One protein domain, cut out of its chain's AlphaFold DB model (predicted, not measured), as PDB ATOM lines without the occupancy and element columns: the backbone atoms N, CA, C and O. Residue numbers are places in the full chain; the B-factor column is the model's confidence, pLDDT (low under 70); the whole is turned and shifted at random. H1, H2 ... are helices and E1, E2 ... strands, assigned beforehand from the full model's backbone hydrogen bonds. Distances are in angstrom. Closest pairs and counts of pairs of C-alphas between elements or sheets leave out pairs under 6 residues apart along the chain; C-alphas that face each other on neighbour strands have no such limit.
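AT A GLANCE: This is residues 67 to 176 of the 217 residues of a protein of Stackebrandtia endophytica (UniProt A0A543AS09). A strongly twisted sheet of six strands makes the body, with the long helix H1 running across its strands and the shorter helix H2 only grazing it with residues 153 to 156. E5 and E4 lie nearest the middle, while H2 and E2 lie farthest out. The printed part has 110 residues, with two named helices and six named strands in the order H1 E1 E2 E3 E4 E5 E6 H2. The mixed sheet runs E2 E1 E6 E5 E4 E3, and the class is mixed, helices and strands. The whole is compact, with a radius of gyration of the C-alphas of 13.4 A, and rounded, spanning 34 by 27 by 26 A.

HOW THE PARTS SIT: The strands' lines turn by 122 degrees from edge to edge of the sheet. E3, residues 113 to 119, E4, residues 124 to 128, E5, residues 137 to 141, and E6, residues 145 to 149, form a meander, each strand the antiparallel neighbour of the one before. N 116 and O 125 are 2.8 A apart between E3 and E4, N 126 and O 139 2.8 A between E4 and E5, and N 140 and O 147 2.9 A between E5 and E6. E1, residues 88 to 92, is parallel to E6 at 31 degrees, with N 148 and O 91 at 2.8 A. E2, residues 95 to 101, forms a hairpin with E1, with N 90 and O 98 at 2.8 A. E2 and E3 are the edge strands, and they are apart. H1, residues 67 to 85, is on the sheet at a height of 9.7 A, over E3 and, only just, over E1, where 3 of its C-alphas fall. It runs across the strands, at 85 degrees to E3 on the local plane. The closest C-alphas of H1 and E3 are those of Ala 71 and Thr 115, 6.7 A apart. H2, residues 153 to 162, only grazes the sheet; its closest C-alphas to E5 are those of Phe 153 and Ile 138, 7.0 A apart. H1 and H2 are apart. Every O i to N i+4 pair is within hydrogen-bond range in H2, and 14 of 15 are in H1.

IN THESE COORDINATES: E3 is 16.3 A long and E2 15.0 A. H1 is 26.3 A long, from C-alpha 67 at (148.344, 107.677, 142.314) to C-alpha 85 at (172.622, 105.966, 132.452). H2 is 14.3 A long and ends at C-alpha 162 at (164.100, 120.155, 162.776).

THE WHOLE: The C-alphas farthest apart, of Lys 84 and Asn 162, are 36.8 A apart. The printed part has no cut. The link from E2 to E3 is long, 11 residues, and residues 163 to 176 hold no named element. Mean pLDDT of the printed part is 88.0; residues 67 to 74 and residue 86 are under 70.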
ATOM      1  N   LEU A  67     146.984 108.013 141.884       51.69
ATOM      2  CA  LEU A  67     148.344 107.677 142.314       51.69
ATOM      3  C   LEU A  67     148.910 106.472 141.553       51.69
ATOM      4  O   LEU A  67     150.091 106.487 141.242       51.69
ATOM      5  N   ARG A  68     148.095 105.470 141.183       52.50
ATOM      6  CA  ARG A  68     148.542 104.342 140.342       52.50
ATOM      7  C   ARG A  68     148.967 104.799 138.956       52.50
ATOM      8  O   ARG A  68     150.066 104.463 138.537       52.50
ATOM      9  N   THR A  69     148.132 105.577 138.268       51.69
ATOM     10  CA  THR A  69     148.472 106.079 136.930       51.69
ATOM     11  C   THR A  69     149.674 107.015 136.992       51.69
ATOM     12  O   THR A  69     150.615 106.835 136.228       51.69
ATOM     13  N   ALA A  70     149.706 107.937 137.963       54.16
ATOM     14  CA  ALA A  70     150.840 108.837 138.135       54.16
ATOM     15  C   ALA A  70     152.128 108.088 138.505       54.16
ATOM     16  O   ALA A  70     153.161 108.373 137.916       54.16
ATOM     17  N   ALA A  71     152.096 107.113 139.418       53.69
ATOM     18  CA  ALA A  71     153.273 106.326 139.787       53.69
ATOM     19  C   ALA A  71     153.774 105.465 138.617       53.69
ATOM     20  O   ALA A  71     154.975 105.422 138.379       53.69
ATOM     21  N   ILE A  72     152.877 104.833 137.847       53.66
ATOM     22  CA  ILE A  72     153.242 104.012 136.680       53.66
ATOM     23  C   ILE A  72     153.859 104.877 135.568       53.66
ATOM     24  O   ILE A  72     154.973 104.594 135.138       53.66
ATOM     25  N   GLU A  73     153.198 105.965 135.156       58.06
ATOM     26  CA  GLU A  73     153.720 106.872 134.117       58.06
ATOM     27  C   GLU A  73     155.031 107.547 134.550       58.06
ATOM     28  O   GLU A  73     155.949 107.741 133.751       58.06
ATOM     29  N   THR A  74     155.154 107.866 135.840       64.12
ATOM     30  CA  THR A  74     156.367 108.469 136.402       64.12
ATOM     31  C   THR A  74     157.524 107.474 136.468       64.12
ATOM     32  O   THR A  74     158.670 107.841 136.188       64.12
ATOM     33  N   PHE A  75     157.252 106.209 136.799       72.00
ATOM     34  CA  PHE A  75     158.285 105.180 136.815       72.00
ATOM     35  C   PHE A  75     158.755 104.794 135.420       72.00
ATOM     36  O   PHE A  75     159.931 104.483 135.289       72.00
ATOM     37  N   ASP A  76     157.929 104.877 134.377       73.12
ATOM     38  CA  ASP A  76     158.402 104.647 133.005       73.12
ATOM     39  C   ASP A  76     159.483 105.664 132.606       73.12
ATOM     40  O   ASP A  76     160.555 105.282 132.128       73.12
ATOM     41  N   GLY A  77     159.265 106.951 132.905       74.69
ATOM     42  CA  GLY A  77     160.271 107.993 132.682       74.69
ATOM     43  C   GLY A  77     161.540 107.776 133.513       74.69
ATOM     44  O   GLY A  77     162.657 107.887 133.002       74.69
ATOM     45  N   MET A  78     161.389 107.410 134.789       77.81
ATOM     46  CA  MET A  78     162.524 107.146 135.674       77.81
ATOM     47  C   MET A  78     163.314 105.902 135.249       77.81
ATOM     48  O   MET A  78     164.546 105.946 135.213       77.81
ATOM     49  N   ARG A  79     162.626 104.820 134.860       78.94
ATOM     50  CA  ARG A  79     163.208 103.597 134.290       78.94
ATOM     51  C   ARG A  79     163.988 103.913 133.026       78.94
ATOM     52  O   ARG A  79     165.115 103.454 132.893       78.94
ATOM     53  N   GLU A  80     163.442 104.725 132.123       80.50
ATOM     54  CA  GLU A  80     164.147 105.130 130.906       80.50
ATOM     55  C   GLU A  80     165.412 105.945 131.231       80.50
ATOM     56  O   GLU A  80     166.486 105.674 130.683       80.50
ATOM     57  N   LEU A  81     165.319 106.911 132.151       79.12
ATOM     58  CA  LEU A  81     166.452 107.738 132.577       79.12
ATOM     59  C   LEU A  81     167.555 106.911 133.249       79.12
ATOM     60  O   LEU A  81     168.732 107.059 132.903       79.12
ATOM     61  N   THR A  82     167.192 106.018 134.173       77.50
ATOM     62  CA  THR A  82     168.152 105.125 134.838       77.50
ATOM     63  C   THR A  82     168.730 104.094 133.876       77.50
ATOM     64  O   THR A  82     169.940 103.877 133.900       77.50
ATOM     65  N   ALA A  83     167.934 103.520 132.969       78.69
ATOM     66  CA  ALA A  83     168.416 102.572 131.963       78.69
ATOM     67  C   ALA A  83     169.414 103.214 130.988       78.69
ATOM     68  O   ALA A  83     170.453 102.621 130.700       78.69
ATOM     69  N   LYS A  84     169.150 104.444 130.522       80.81
ATOM     70  CA  LYS A  84     170.082 105.197 129.660       80.81
ATOM     71  C   LYS A  84     171.415 105.485 130.347       80.81
ATOM     72  O   LYS A  84     172.449 105.502 129.683       80.81
ATOM     73  N   ARG A  85     171.404 105.728 131.660       76.12
ATOM     74  CA  ARG A  85     172.622 105.966 132.452       76.12
ATOM     75  C   ARG A  85     173.349 104.669 132.808       76.12
ATOM     76  O   ARG A  85     174.576 104.650 132.874       76.12
ATOM     77  N   GLY A  86     172.598 103.595 133.045       68.12
ATOM     78  CA  GLY A  86     173.081 102.254 133.371       68.12
ATOM     79  C   GLY A  86     173.666 102.088 134.777       68.12
ATOM     80  O   GLY A  86     174.003 100.963 135.140       68.12
ATOM     81  N   ARG A  87     173.816 103.176 135.547       71.19
ATOM     82  CA  ARG A  87     174.535 103.251 136.829       71.19
ATOM     83  C   ARG A  87     174.046 104.439 137.669       71.19
ATOM     84  O   ARG A  87     173.870 105.524 137.114       71.19
ATOM     85  N   SER A  88     173.939 104.248 138.985       81.75
ATOM     86  CA  SER A  88     173.574 105.296 139.954       81.75
ATOM     87  C   SER A  88     174.516 105.321 141.158       81.75
ATOM     88  O   SER A  88     175.081 104.287 141.530       81.75
ATOM     89  N   ASP A  89     174.683 106.496 141.760       90.44
ATOM     90  CA  ASP A  89     175.393 106.636 143.030       90.44
ATOM     91  C   ASP A  89     174.386 106.516 144.178       90.44
ATOM     92  O   ASP A  89     173.307 107.105 144.144       90.44
ATOM     93  N   VAL A  90     174.736 105.720 145.183       92.94
ATOM     94  CA  VAL A  90     173.961 105.527 146.407       92.94
ATOM     95  C   VAL A  90     174.700 106.217 147.538       92.94
ATOM     96  O   VAL A  90     175.891 105.972 147.772       92.94
ATOM     97  N   THR A  91     173.986 107.081 148.236       95.75
ATOM     98  CA  THR A  91     174.502 107.902 149.327       95.75
ATOM     99  C   THR A  91     173.596 107.767 150.544       95.75
ATOM    100  O   THR A  91     172.475 107.278 150.450       95.75
ATOM    101  N   ASP A  92     174.083 108.192 151.698       96.19
ATOM    102  CA  ASP A  92     173.315 108.319 152.927       96.19
ATOM    103  C   ASP A  92     173.759 109.579 153.691       96.19
ATOM    104  O   ASP A  92     174.454 110.462 153.176       96.19
ATOM    105  N   ARG A  93     173.354 109.696 154.957       93.31
ATOM    106  CA  ARG A  93     173.749 110.818 155.826       93.31
ATOM    107  C   ARG A  93     175.252 110.877 156.160       93.31
ATOM    108  O   ARG A  93     175.697 111.886 156.704       93.31
ATOM    109  N   PHE A  94     176.004 109.806 155.921       93.94
ATOM    110  CA  PHE A  94     177.449 109.694 156.139       93.94
ATOM    111  C   PHE A  94     178.250 109.875 154.842       93.94
ATOM    112  O   PHE A  94     179.475 110.004 154.892       93.94
ATOM    113  N   GLY A  95     177.569 109.958 153.698       92.88
ATOM    114  CA  GLY A  95     178.142 110.272 152.400       92.88
ATOM    115  C   GLY A  95     177.922 109.141 151.410       92.88
ATOM    116  O   GLY A  95     176.842 108.578 151.310       92.88
ATOM    117  N   LEU A  96     178.941 108.837 150.616       93.19
ATOM    118  CA  LEU A  96     178.842 107.831 149.569       93.19
ATOM    119  C   LEU A  96     178.887 106.410 150.139       93.19
ATOM    120  O   LEU A  96     179.881 106.020 150.750       93.19
ATOM    121  N   VAL A  97     177.863 105.621 149.819       90.00
ATOM    122  CA  VAL A  97     177.734 104.206 150.194       90.00
ATOM    123  C   VAL A  97     178.163 103.297 149.041       90.00
ATOM    124  O   VAL A  97     178.893 102.328 149.244       90.00
ATOM    125  N   GLY A  98     177.766 103.626 147.809       86.19
ATOM    126  CA  GLY A  98     178.091 102.839 146.620       86.19
ATOM    127  C   GLY A  98     178.117 103.691 145.357       86.19
ATOM    128  O   GLY A  98     177.290 104.579 145.192       86.19
ATOM    129  N   ARG A  99     179.059 103.422 144.449       84.88
ATOM    130  CA  ARG A  99     179.072 104.036 143.110       84.88
ATOM    131  C   ARG A  99     178.678 103.036 142.061       84.88
ATOM    132  O   ARG A  99     179.041 101.864 142.162       84.88
ATOM    133  N   TYR A 100     178.088 103.550 140.991       77.94
ATOM    134  CA  TYR A 100     177.817 102.766 139.794       77.94
ATOM    135  C   TYR A 100     176.975 101.516 140.069       77.94
ATOM    136  O   TYR A 100     177.170 100.474 139.439       77.94
ATOM    137  N   MET A 101     176.054 101.630 141.021       80.25
ATOM    138  CA  MET A 101     175.150 100.556 141.388       80.25
ATOM    139  C   MET A 101     174.164 100.299 140.243       80.25
ATOM    140  O   MET A 101     173.815 101.241 139.516       80.25
ATOM    141  N   PRO A 102     173.726  99.041 140.051       75.88
ATOM    142  CA  PRO A 102     172.639  98.747 139.129       75.88
ATOM    143  C   PRO A 102     171.373  99.499 139.551       75.88
ATOM    144  O   PRO A 102     171.201  99.835 140.724       75.88
ATOM    145  N   ALA A 103     170.487  99.748 138.587       79.81
ATOM    146  CA  ALA A 103     169.195 100.356 138.871       79.81
ATOM    147  C   ALA A 103     168.422  99.515 139.901       79.81
ATOM    148  O   ALA A 103     168.409  98.284 139.822       79.81
ATOM    149  N   LEU A 104     167.789 100.193 140.858       84.69
ATOM    150  CA  LEU A 104     166.899  99.558 141.823       84.69
ATOM    151  C   LEU A 104     165.616  99.082 141.113       84.69
ATOM    152  O   LEU A 104     165.194  99.715 140.140       84.69
ATOM    153  N   PRO A 105     164.994  97.981 141.575       88.12
ATOM    154  CA  PRO A 105     163.686  97.568 141.077       88.12
ATOM    155  C   PRO A 105     162.642  98.648 141.375       88.12
ATOM    156  O   PRO A 105     162.783  99.421 142.324       88.12
ATOM    157  N   TYR A 106     161.557  98.684 140.603       86.38
ATOM    158  CA  TYR A 106     160.418  99.568 140.876       86.38
ATOM    159  C   TYR A 106     159.169  98.736 141.134       86.38
ATOM    160  O   TYR A 106     158.955  97.720 140.467       86.38
ATOM    161  N   TYR A 107     158.336  99.170 142.080       86.19
ATOM    162  CA  TYR A 107     157.057  98.522 142.357       86.19
ATOM    163  C   TYR A 107     156.250  98.381 141.044       86.19
ATOM    164  O   TYR A 107     156.181  99.343 140.271       86.19
ATOM    165  N   PRO A 108     155.674  97.197 140.742       87.00
ATOM    166  CA  PRO A 108     155.406  96.073 141.649       87.00
ATOM    167  C   PRO A 108     156.478  94.969 141.709       87.00
ATOM    168  O   PRO A 108     156.200  93.885 142.220       87.00
ATOM    169  N   GLU A 109     157.690  95.189 141.194       88.69
ATOM    170  CA  GLU A 109     158.777  94.219 141.379       88.69
ATOM    171  C   GLU A 109     159.085  94.033 142.881       88.69
ATOM    172  O   GLU A 109     159.043  95.013 143.633       88.69
ATOM    173  N   PRO A 110     159.396  92.807 143.348       89.06
ATOM    174  CA  PRO A 110     159.737  92.567 144.748       89.06
ATOM    175  C   PRO A 110     160.896  93.450 145.216       89.06
ATOM    176  O   PRO A 110     161.934  93.516 144.558       89.06
ATOM    177  N   GLY A 111     160.719  94.113 146.358       89.44
ATOM    178  CA  GLY A 111     161.692  95.074 146.882       89.44
ATOM    179  C   GLY A 111     161.787  96.369 146.071       89.44
ATOM    180  O   GLY A 111     162.784  97.077 146.157       89.44
ATOM    181  N   GLY A 112     160.792  96.657 145.230       90.75
ATOM    182  CA  GLY A 112     160.780  97.802 144.335       90.75
ATOM    183  C   GLY A 112     160.577  99.146 145.032       90.75
ATOM    184  O   GLY A 112     160.032  99.223 146.135       90.75
ATOM    185  N   LEU A 113     160.986 100.213 144.347       91.69
ATOM    186  CA  LEU A 113     160.716 101.596 144.722       91.69
ATOM    187  C   LEU A 113     159.220 101.919 144.619       91.69
ATOM    188  O   LEU A 113     158.600 101.656 143.587       91.69
ATOM    189  N   LEU A 114     158.661 102.529 145.664       90.50
ATOM    190  CA  LEU A 114     157.288 103.035 145.727       90.50
ATOM    191  C   LEU A 114     157.299 104.523 146.092       90.50
ATOM    192  O   LEU A 114     157.806 104.894 147.145       90.50
ATOM    193  N   THR A 115     156.724 105.383 145.252       89.88
ATOM    194  CA  THR A 115     156.658 106.832 145.504       89.88
ATOM    195  C   THR A 115     155.677 107.182 146.617       89.88
ATOM    196  O   THR A 115     154.535 106.725 146.599       89.88
ATOM    197  N   TRP A 116     156.088 108.078 147.511       92.19
ATOM    198  CA  TRP A 116     155.238 108.716 148.523       92.19
ATOM    199  C   TRP A 116     155.200 110.236 148.415       92.19
ATOM    200  O   TRP A 116     154.520 110.891 149.202       92.19
ATOM    201  N   GLY A 117     155.919 110.820 147.463       91.75
ATOM    202  CA  GLY A 117     155.915 112.257 147.262       91.75
ATOM    203  C   GLY A 117     156.858 112.708 146.160       91.75
ATOM    204  O   GLY A 117     157.564 111.910 145.540       91.75
ATOM    205  N   PHE A 118     156.874 114.020 145.953       91.19
ATOM    206  CA  PHE A 118     157.673 114.682 144.928       91.19
ATOM    207  C   PHE A 118     158.111 116.053 145.408       91.19
ATOM    208  O   PHE A 118     157.375 116.733 146.128       91.19
ATOM    209  N   THR A 119     159.271 116.502 144.959       93.81
ATOM    210  CA  THR A 119     159.654 117.906 145.092       93.81
ATOM    211  C   THR A 119     159.210 118.706 143.866       93.81
ATOM    212  O   THR A 119     159.027 118.176 142.768       93.81
ATOM    213  N   ASN A 120     159.010 120.013 144.029       89.12
ATOM    214  CA  ASN A 120     158.562 120.888 142.940       89.12
ATOM    215  C   ASN A 120     159.611 121.082 141.821       89.12
ATOM    216  O   ASN A 120     159.273 121.607 140.761       89.12
ATOM    217  N   ASN A 121     160.860 120.667 142.053       88.62
ATOM    218  CA  ASN A 121     161.958 120.642 141.086       88.62
ATOM    219  C   ASN A 121     162.146 119.262 140.436       88.62
ATOM    220  O   ASN A 121     163.044 119.126 139.609       88.62
ATOM    221  N   GLY A 122     161.290 118.283 140.745       87.06
ATOM    222  CA  GLY A 122     161.231 117.006 140.034       87.06
ATOM    223  C   GLY A 122     161.975 115.845 140.689       87.06
ATOM    224  O   GLY A 122     162.127 114.817 140.035       87.06
ATOM    225  N   ASP A 123     162.404 115.971 141.946       92.12
ATOM    226  CA  ASP A 123     162.992 114.855 142.689       92.12
ATOM    227  C   ASP A 123     161.892 113.919 143.204       92.12
ATOM    228  O   ASP A 123     160.804 114.333 143.628       92.12
ATOM    229  N   TRP A 124     162.204 112.630 143.200       91.50
ATOM    230  CA  TRP A 124     161.335 111.564 143.668       91.50
ATOM    231  C   TRP A 124     161.543 111.308 145.154       91.50
ATOM    232  O   TRP A 124     162.673 111.135 145.611       91.50
ATOM    233  N   CYS A 125     160.440 111.211 145.894       94.81
ATOM    234  CA  CYS A 125     160.428 110.763 147.280       94.81
ATOM    235  C   CYS A 125     159.794 109.369 147.333       94.81
ATOM    236  O   CYS A 125     158.624 109.199 146.983       94.81
ATOM    237  N   MET A 126     160.573 108.356 147.703       94.38
ATOM    238  CA  MET A 126     160.207 106.945 147.567       94.38
ATOM    239  C   MET A 126     160.548 106.138 148.818       94.38
ATOM    240  O   MET A 126     161.362 106.544 149.646       94.38
ATOM    241  N   TRP A 127     159.927 104.974 148.942       95.94
ATOM    242  CA  TRP A 127     160.411 103.881 149.769       95.94
ATOM    243  C   TRP A 127     161.077 102.844 148.882       95.94
ATOM    244  O   TRP A 127     160.546 102.532 147.817       95.94
ATOM    245  N   LEU A 128     162.181 102.264 149.337       94.81
ATOM    246  CA  LEU A 128     162.599 100.941 148.896       94.81
ATOM    247  C   LEU A 128     161.857  99.921 149.763       94.81
ATOM    248  O   LEU A 128     162.049  99.889 150.980       94.81
ATOM    249  N   THR A 129     160.954  99.159 149.150       95.50
ATOM    250  CA  THR A 129     160.077  98.247 149.894       95.50
ATOM    251  C   THR A 129     160.831  97.018 150.406       95.50
ATOM    252  O   THR A 129     161.800  96.564 149.806       95.50
ATOM    253  N   ASP A 130     160.357  96.457 151.515       95.56
ATOM    254  CA  ASP A 130     160.845  95.212 152.116       95.56
ATOM    255  C   ASP A 130     159.642  94.352 152.561       95.56
ATOM    256  O   ASP A 130     158.584  94.905 152.890       95.56
ATOM    257  N   PRO A 131     159.750  93.009 152.581       94.50
ATOM    258  CA  PRO A 131     158.714  92.154 153.160       94.50
ATOM    259  C   PRO A 131     158.364  92.484 154.619       94.50
ATOM    260  O   PRO A 131     157.245  92.212 155.049       94.50
ATOM    261  N   ASP A 132     159.309  93.039 155.380       96.00
ATOM    262  CA  ASP A 132     159.101  93.608 156.707       96.00
ATOM    263  C   ASP A 132     158.870  95.130 156.593       96.00
ATOM    264  O   ASP A 132     159.815  95.878 156.325       96.00
ATOM    265  N   PRO A 133     157.641  95.634 156.829       95.38
ATOM    266  CA  PRO A 133     157.326  97.058 156.706       95.38
ATOM    267  C   PRO A 133     158.182  97.964 157.595       95.38
ATOM    268  O   PRO A 133     158.389  99.130 157.273       95.38
ATOM    269  N   ALA A 134     158.718  97.444 158.704       94.81
ATOM    270  CA  ALA A 134     159.591  98.207 159.592       94.81
ATOM    271  C   ALA A 134     160.995  98.458 159.006       94.81
ATOM    272  O   ALA A 134     161.767  99.218 159.587       94.81
ATOM    273  N   LYS A 135     161.335  97.812 157.885       95.69
ATOM    274  CA  LYS A 135     162.637  97.917 157.208       95.69
ATOM    275  C   LYS A 135     162.584  98.682 155.893       95.69
ATOM    276  O   LYS A 135     163.576  98.701 155.174       95.69
ATOM    277  N   TRP A 136     161.448  99.289 155.555       96.94
ATOM    278  CA  TRP A 136     161.362 100.112 154.354       96.94
ATOM    279  C   TRP A 136     162.313 101.304 154.468       96.94
ATOM    280  O   TRP A 136     162.196 102.115 155.386       96.94
ATOM    281  N   THR A 137     163.237 101.424 153.518       97.12
ATOM    282  CA  THR A 137     164.223 102.511 153.480       97.12
ATOM    283  C   THR A 137     163.626 103.718 152.767       97.12
ATOM    284  O   THR A 137     163.037 103.585 151.692       97.12
ATOM    285  N   ILE A 138     163.801 104.918 153.322       98.19
ATOM    286  CA  ILE A 138     163.458 106.160 152.620       98.19
ATOM    287  C   ILE A 138     164.507 106.424 151.538       98.19
ATOM    288  O   ILE A 138     165.703 106.384 151.815       98.19
ATOM    289  N   VAL A 139     164.059 106.740 150.324       97.06
ATOM    290  CA  VAL A 139     164.908 107.065 149.176       97.06
ATOM    291  C   VAL A 139     164.474 108.396 148.570       97.06
ATOM    292  O   VAL A 139     163.327 108.546 148.154       97.06
ATOM    293  N   ILE A 140     165.399 109.349 148.477       97.00
ATOM    294  CA  ILE A 140     165.212 110.608 147.742       97.00
ATOM    295  C   ILE A 140     166.138 110.592 146.529       97.00
ATOM    296  O   ILE A 140     167.312 110.238 146.664       97.00
ATOM    297  N   SER A 141     165.632 110.941 145.347       93.56
ATOM    298  CA  SER A 141     166.430 110.863 144.121       93.56
ATOM    299  C   SER A 141     166.121 111.959 143.114       93.56
ATOM    300  O   SER A 141     164.960 112.268 142.884       93.56
ATOM    301  N   ASP A 142     167.160 112.460 142.450       90.69
ATOM    302  CA  ASP A 142     167.110 113.313 141.251       90.69
ATOM    303  C   ASP A 142     167.354 112.499 139.952       90.69
ATOM    304  O   ASP A 142     167.748 113.034 138.912       90.69
ATOM    305  N   ALA A 143     167.170 111.172 140.019       85.25
ATOM    306  CA  ALA A 143     167.559 110.156 139.029       85.25
ATOM    307  C   ALA A 143     169.073 109.979 138.797       85.25
ATOM    308  O   ALA A 143     169.472 109.159 137.959       85.25
ATOM    309  N   VAL A 144     169.933 110.693 139.525       85.50
ATOM    310  CA  VAL A 144     171.393 110.515 139.501       85.50
ATOM    311  C   VAL A 144     171.866 109.891 140.804       85.50
ATOM    312  O   VAL A 144     172.517 108.841 140.797       85.50
ATOM    313  N   GLU A 145     171.507 110.537 141.902       91.56
ATOM    314  CA  GLU A 145     171.787 110.126 143.262       91.56
ATOM    315  C   GLU A 145     170.555 109.439 143.852       91.56
ATOM    316  O   GLU A 145     169.421 109.871 143.654       91.56
ATOM    317  N   PHE A 146     170.776 108.341 144.565       94.25
ATOM    318  CA  PHE A 146     169.765 107.651 145.354       94.25
ATOM    319  C   PHE A 146     170.190 107.758 146.809       94.25
ATOM    320  O   PHE A 146     170.919 106.906 147.320       94.25
ATOM    321  N   TRP A 147     169.764 108.844 147.450       97.06
ATOM    322  CA  TRP A 147     170.067 109.095 148.848       97.06
ATOM    323  C   TRP A 147     169.133 108.271 149.729       97.06
ATOM    324  O   TRP A 147     167.913 108.377 149.601       97.06
ATOM    325  N   GLN A 148     169.705 107.450 150.606       97.25
ATOM    326  CA  GLN A 148     168.999 106.470 151.422       97.25
ATOM    327  C   GLN A 148     169.032 106.825 152.909       97.25
ATOM    328  O   GLN A 148     170.005 107.379 153.431       97.25
ATOM    329  N   PHE A 149     167.956 106.467 153.606       97.75
ATOM    330  CA  PHE A 149     167.838 106.615 155.048       97.75
ATOM    331  C   PHE A 149     167.108 105.427 155.676       97.75
ATOM    332  O   PHE A 149     165.913 105.228 155.455       97.75
ATOM    333  N   ASP A 150     167.841 104.686 156.507       93.69
ATOM    334  CA  ASP A 150     167.382 103.476 157.205       93.69
ATOM    335  C   ASP A 150     166.636 103.799 158.513       93.69
ATOM    336  O   ASP A 150     166.915 103.243 159.578       93.69
ATOM    337  N   GLY A 151     165.707 104.751 158.453       93.31
ATOM    338  CA  GLY A 151     164.809 105.100 159.553       93.31
ATOM    339  C   GLY A 151     163.364 105.214 159.080       93.31
ATOM    340  O   GLY A 151     163.093 105.182 157.880       93.31
ATOM    341  N   GLY A 152     162.437 105.364 160.030       94.88
ATOM    342  CA  GLY A 152     161.015 105.472 159.721       94.88
ATOM    343  C   GLY A 152     160.672 106.716 158.895       94.88
ATOM    344  O   GLY A 152     161.420 107.699 158.845       94.88
ATOM    345  N   PHE A 153     159.488 106.696 158.292       98.06
ATOM    346  CA  PHE A 153     158.901 107.839 157.602       98.06
ATOM    347  C   PHE A 153     158.818 109.076 158.510       98.06
ATOM    348  O   PHE A 153     159.225 110.171 158.112       98.06
ATOM    349  N   LEU A 154     158.358 108.911 159.755       98.06
ATOM    350  CA  LEU A 154     158.288 110.019 160.712       98.06
ATOM    351  C   LEU A 154     159.672 110.457 161.208       98.06
ATOM    352  O   LEU A 154     159.898 111.660 161.367       98.06
ATOM    353  N   ASP A 155     160.614 109.524 161.384       97.69
ATOM    354  CA  ASP A 155     162.000 109.859 161.737       97.69
ATOM    355  C   ASP A 155     162.640 110.744 160.648       97.69
ATOM    356  O   ASP A 155     163.289 111.748 160.964       97.69
ATOM    357  N   PHE A 156     162.414 110.417 159.368       98.31
ATOM    358  CA  PHE A 156     162.877 111.220 158.236       98.31
ATOM    359  C   PHE A 156     162.248 112.617 158.246       98.31
ATOM    360  O   PHE A 156     162.970 113.617 158.260       98.31
ATOM    361  N   LEU A 157     160.913 112.712 158.280       98.44
ATOM    362  CA  LEU A 157     160.221 114.001 158.199       98.44
ATOM    363  C   LEU A 157     160.578 114.926 159.362       98.44
ATOM    364  O   LEU A 157     160.837 116.111 159.142       98.44
ATOM    365  N   VAL A 158     160.631 114.404 160.587       98.62
ATOM    366  CA  VAL A 158     161.029 115.195 161.755       98.62
ATOM    367  C   VAL A 158     162.491 115.603 161.668       98.62
ATOM    368  O   VAL A 158     162.786 116.776 161.898       98.62
ATOM    369  N   GLY A 159     163.387 114.689 161.288       97.94
ATOM    370  CA  GLY A 159     164.806 114.994 161.129       97.94
ATOM    371  C   GLY A 159     165.069 116.076 160.080       97.94
ATOM    372  O   GLY A 159     165.916 116.946 160.281       97.94
ATOM    373  N   ILE A 160     164.322 116.059 158.976       98.06
ATOM    374  CA  ILE A 160     164.365 117.116 157.964       98.06
ATOM    375  C   ILE A 160     163.786 118.420 158.529       98.06
ATOM    376  O   ILE A 160     164.435 119.459 158.463       98.06
ATOM    377  N   CYS A 161     162.605 118.385 159.152       98.25
ATOM    378  CA  CYS A 161     161.916 119.582 159.649       98.25
ATOM    379  C   CYS A 161     162.653 120.312 160.781       98.25
ATOM    380  O   CYS A 161     162.576 121.539 160.862       98.25
ATOM    381  N   ASN A 162     163.333 119.582 161.668       96.88
ATOM    382  CA  ASN A 162     164.100 120.155 162.776       96.88
ATOM    383  C   ASN A 162     165.581 120.395 162.424       96.88
ATOM    384  O   ASN A 162     166.317 120.978 163.221       96.88
ATOM    385  N   GLY A 163     166.021 119.950 161.244       96.00
ATOM    386  CA  GLY A 163     167.389 120.094 160.779       96.00
ATOM    387  C   GLY A 163     168.407 119.161 161.448       96.00
ATOM    388  O   GLY A 163     169.601 119.453 161.368       96.00
ATOM    389  N   SER A 164     168.009 118.053 162.073       95.94
ATOM    390  CA  SER A 164     168.941 117.017 162.550       95.94
ATOM    391  C   SER A 164     169.362 116.033 161.454       95.94
ATOM    392  O   SER A 164     170.325 115.286 161.635       95.94
ATOM    393  N   LEU A 165     168.648 116.019 160.327       96.75
ATOM    394  CA  LEU A 165     168.941 115.225 159.138       96.75
ATOM    395  C   LEU A 165     169.228 116.153 157.949       96.75
ATOM    396  O   LEU A 165     168.666 117.245 157.833       96.75
ATOM    397  N   ARG A 166     170.136 115.728 157.073       95.75
ATOM    398  CA  ARG A 166     170.404 116.362 155.779       95.75
ATOM    399  C   ARG A 166     170.369 115.283 154.713       95.75
ATOM    400  O   ARG A 166     170.926 114.212 154.927       95.75
ATOM    401  N   CYS A 167     169.731 115.605 153.598       96.94
ATOM    402  CA  CYS A 167     169.710 114.805 152.386       96.94
ATOM    403  C   CYS A 167     170.411 115.624 151.304       96.94
ATOM    404  O   CYS A 167     170.026 116.770 151.083       96.94
ATOM    405  N   SER A 168     171.443 115.066 150.675       96.31
ATOM    406  CA  SER A 168     172.263 115.762 149.669       96.31
ATOM    407  C   SER A 168     171.511 116.082 148.379       96.31
ATOM    408  O   SER A 168     171.901 117.015 147.685       96.31
ATOM    409  N   VAL A 169     170.417 115.369 148.097       96.69
ATOM    410  CA  VAL A 169     169.526 115.651 146.958       96.69
ATOM    411  C   VAL A 169     168.667 116.895 147.214       96.69
ATOM    412  O   VAL A 169     168.345 117.642 146.296       96.69
ATOM    413  N   LEU A 170     168.305 117.160 148.473       97.00
ATOM    414  CA  LEU A 170     167.494 118.321 148.833       97.00
ATOM    415  C   LEU A 170     168.367 119.582 148.955       97.00
ATOM    416  O   LEU A 170     169.550 119.494 149.293       97.00
ATOM    417  N   PRO A 171     167.798 120.790 148.769       95.44
ATOM    418  CA  PRO A 171     168.538 122.026 149.003       95.44
ATOM    419  C   PRO A 171     169.123 122.082 150.424       95.44
ATOM    420  O   PRO A 171     168.438 121.761 151.390       95.44
ATOM    421  N   GLU A 172     170.354 122.580 150.577       91.69
ATOM    422  CA  GLU A 172     171.096 122.574 151.856       91.69
ATOM    423  C   GLU A 172     170.317 123.176 153.044       91.69
ATOM    424  O   GLU A 172     170.402 122.698 154.178       91.69
ATOM    425  N   ASN A 173     169.529 124.221 152.771       90.56
ATOM    426  CA  ASN A 173     168.725 124.945 153.758       90.56
ATOM    427  C   ASN A 173     167.250 124.512 153.770       90.56
ATOM    428  O   ASN A 173     166.392 125.269 154.232       90.56
ATOM    429  N   PHE A 174     166.924 123.352 153.200       95.56
ATOM    430  CA  PHE A 174     165.569 122.827 153.202       95.56
ATOM    431  C   PHE A 174     165.248 122.082 154.516       95.56
ATOM    432  O   PHE A 174     166.041 121.246 154.948       95.56
ATOM    433  N   PRO A 175     164.059 122.314 155.102       96.44
ATOM    434  CA  PRO A 175     163.181 123.455 154.866       96.44
ATOM    435  C   PRO A 175     163.674 124.676 155.667       96.44
ATOM    436  O   PRO A 175     164.126 124.538 156.800       96.44
ATOM    437  N   LYS A 176     163.509 125.910 155.158       94.19
ATOM    438  CA  LYS A 176     163.822 127.115 155.965       94.19
ATOM    439  C   LYS A 176     162.908 127.223 157.188       94.19
ATOM    440  O   LYS A 176     163.271 127.791 158.215       94.19
TER     441      LYS A 176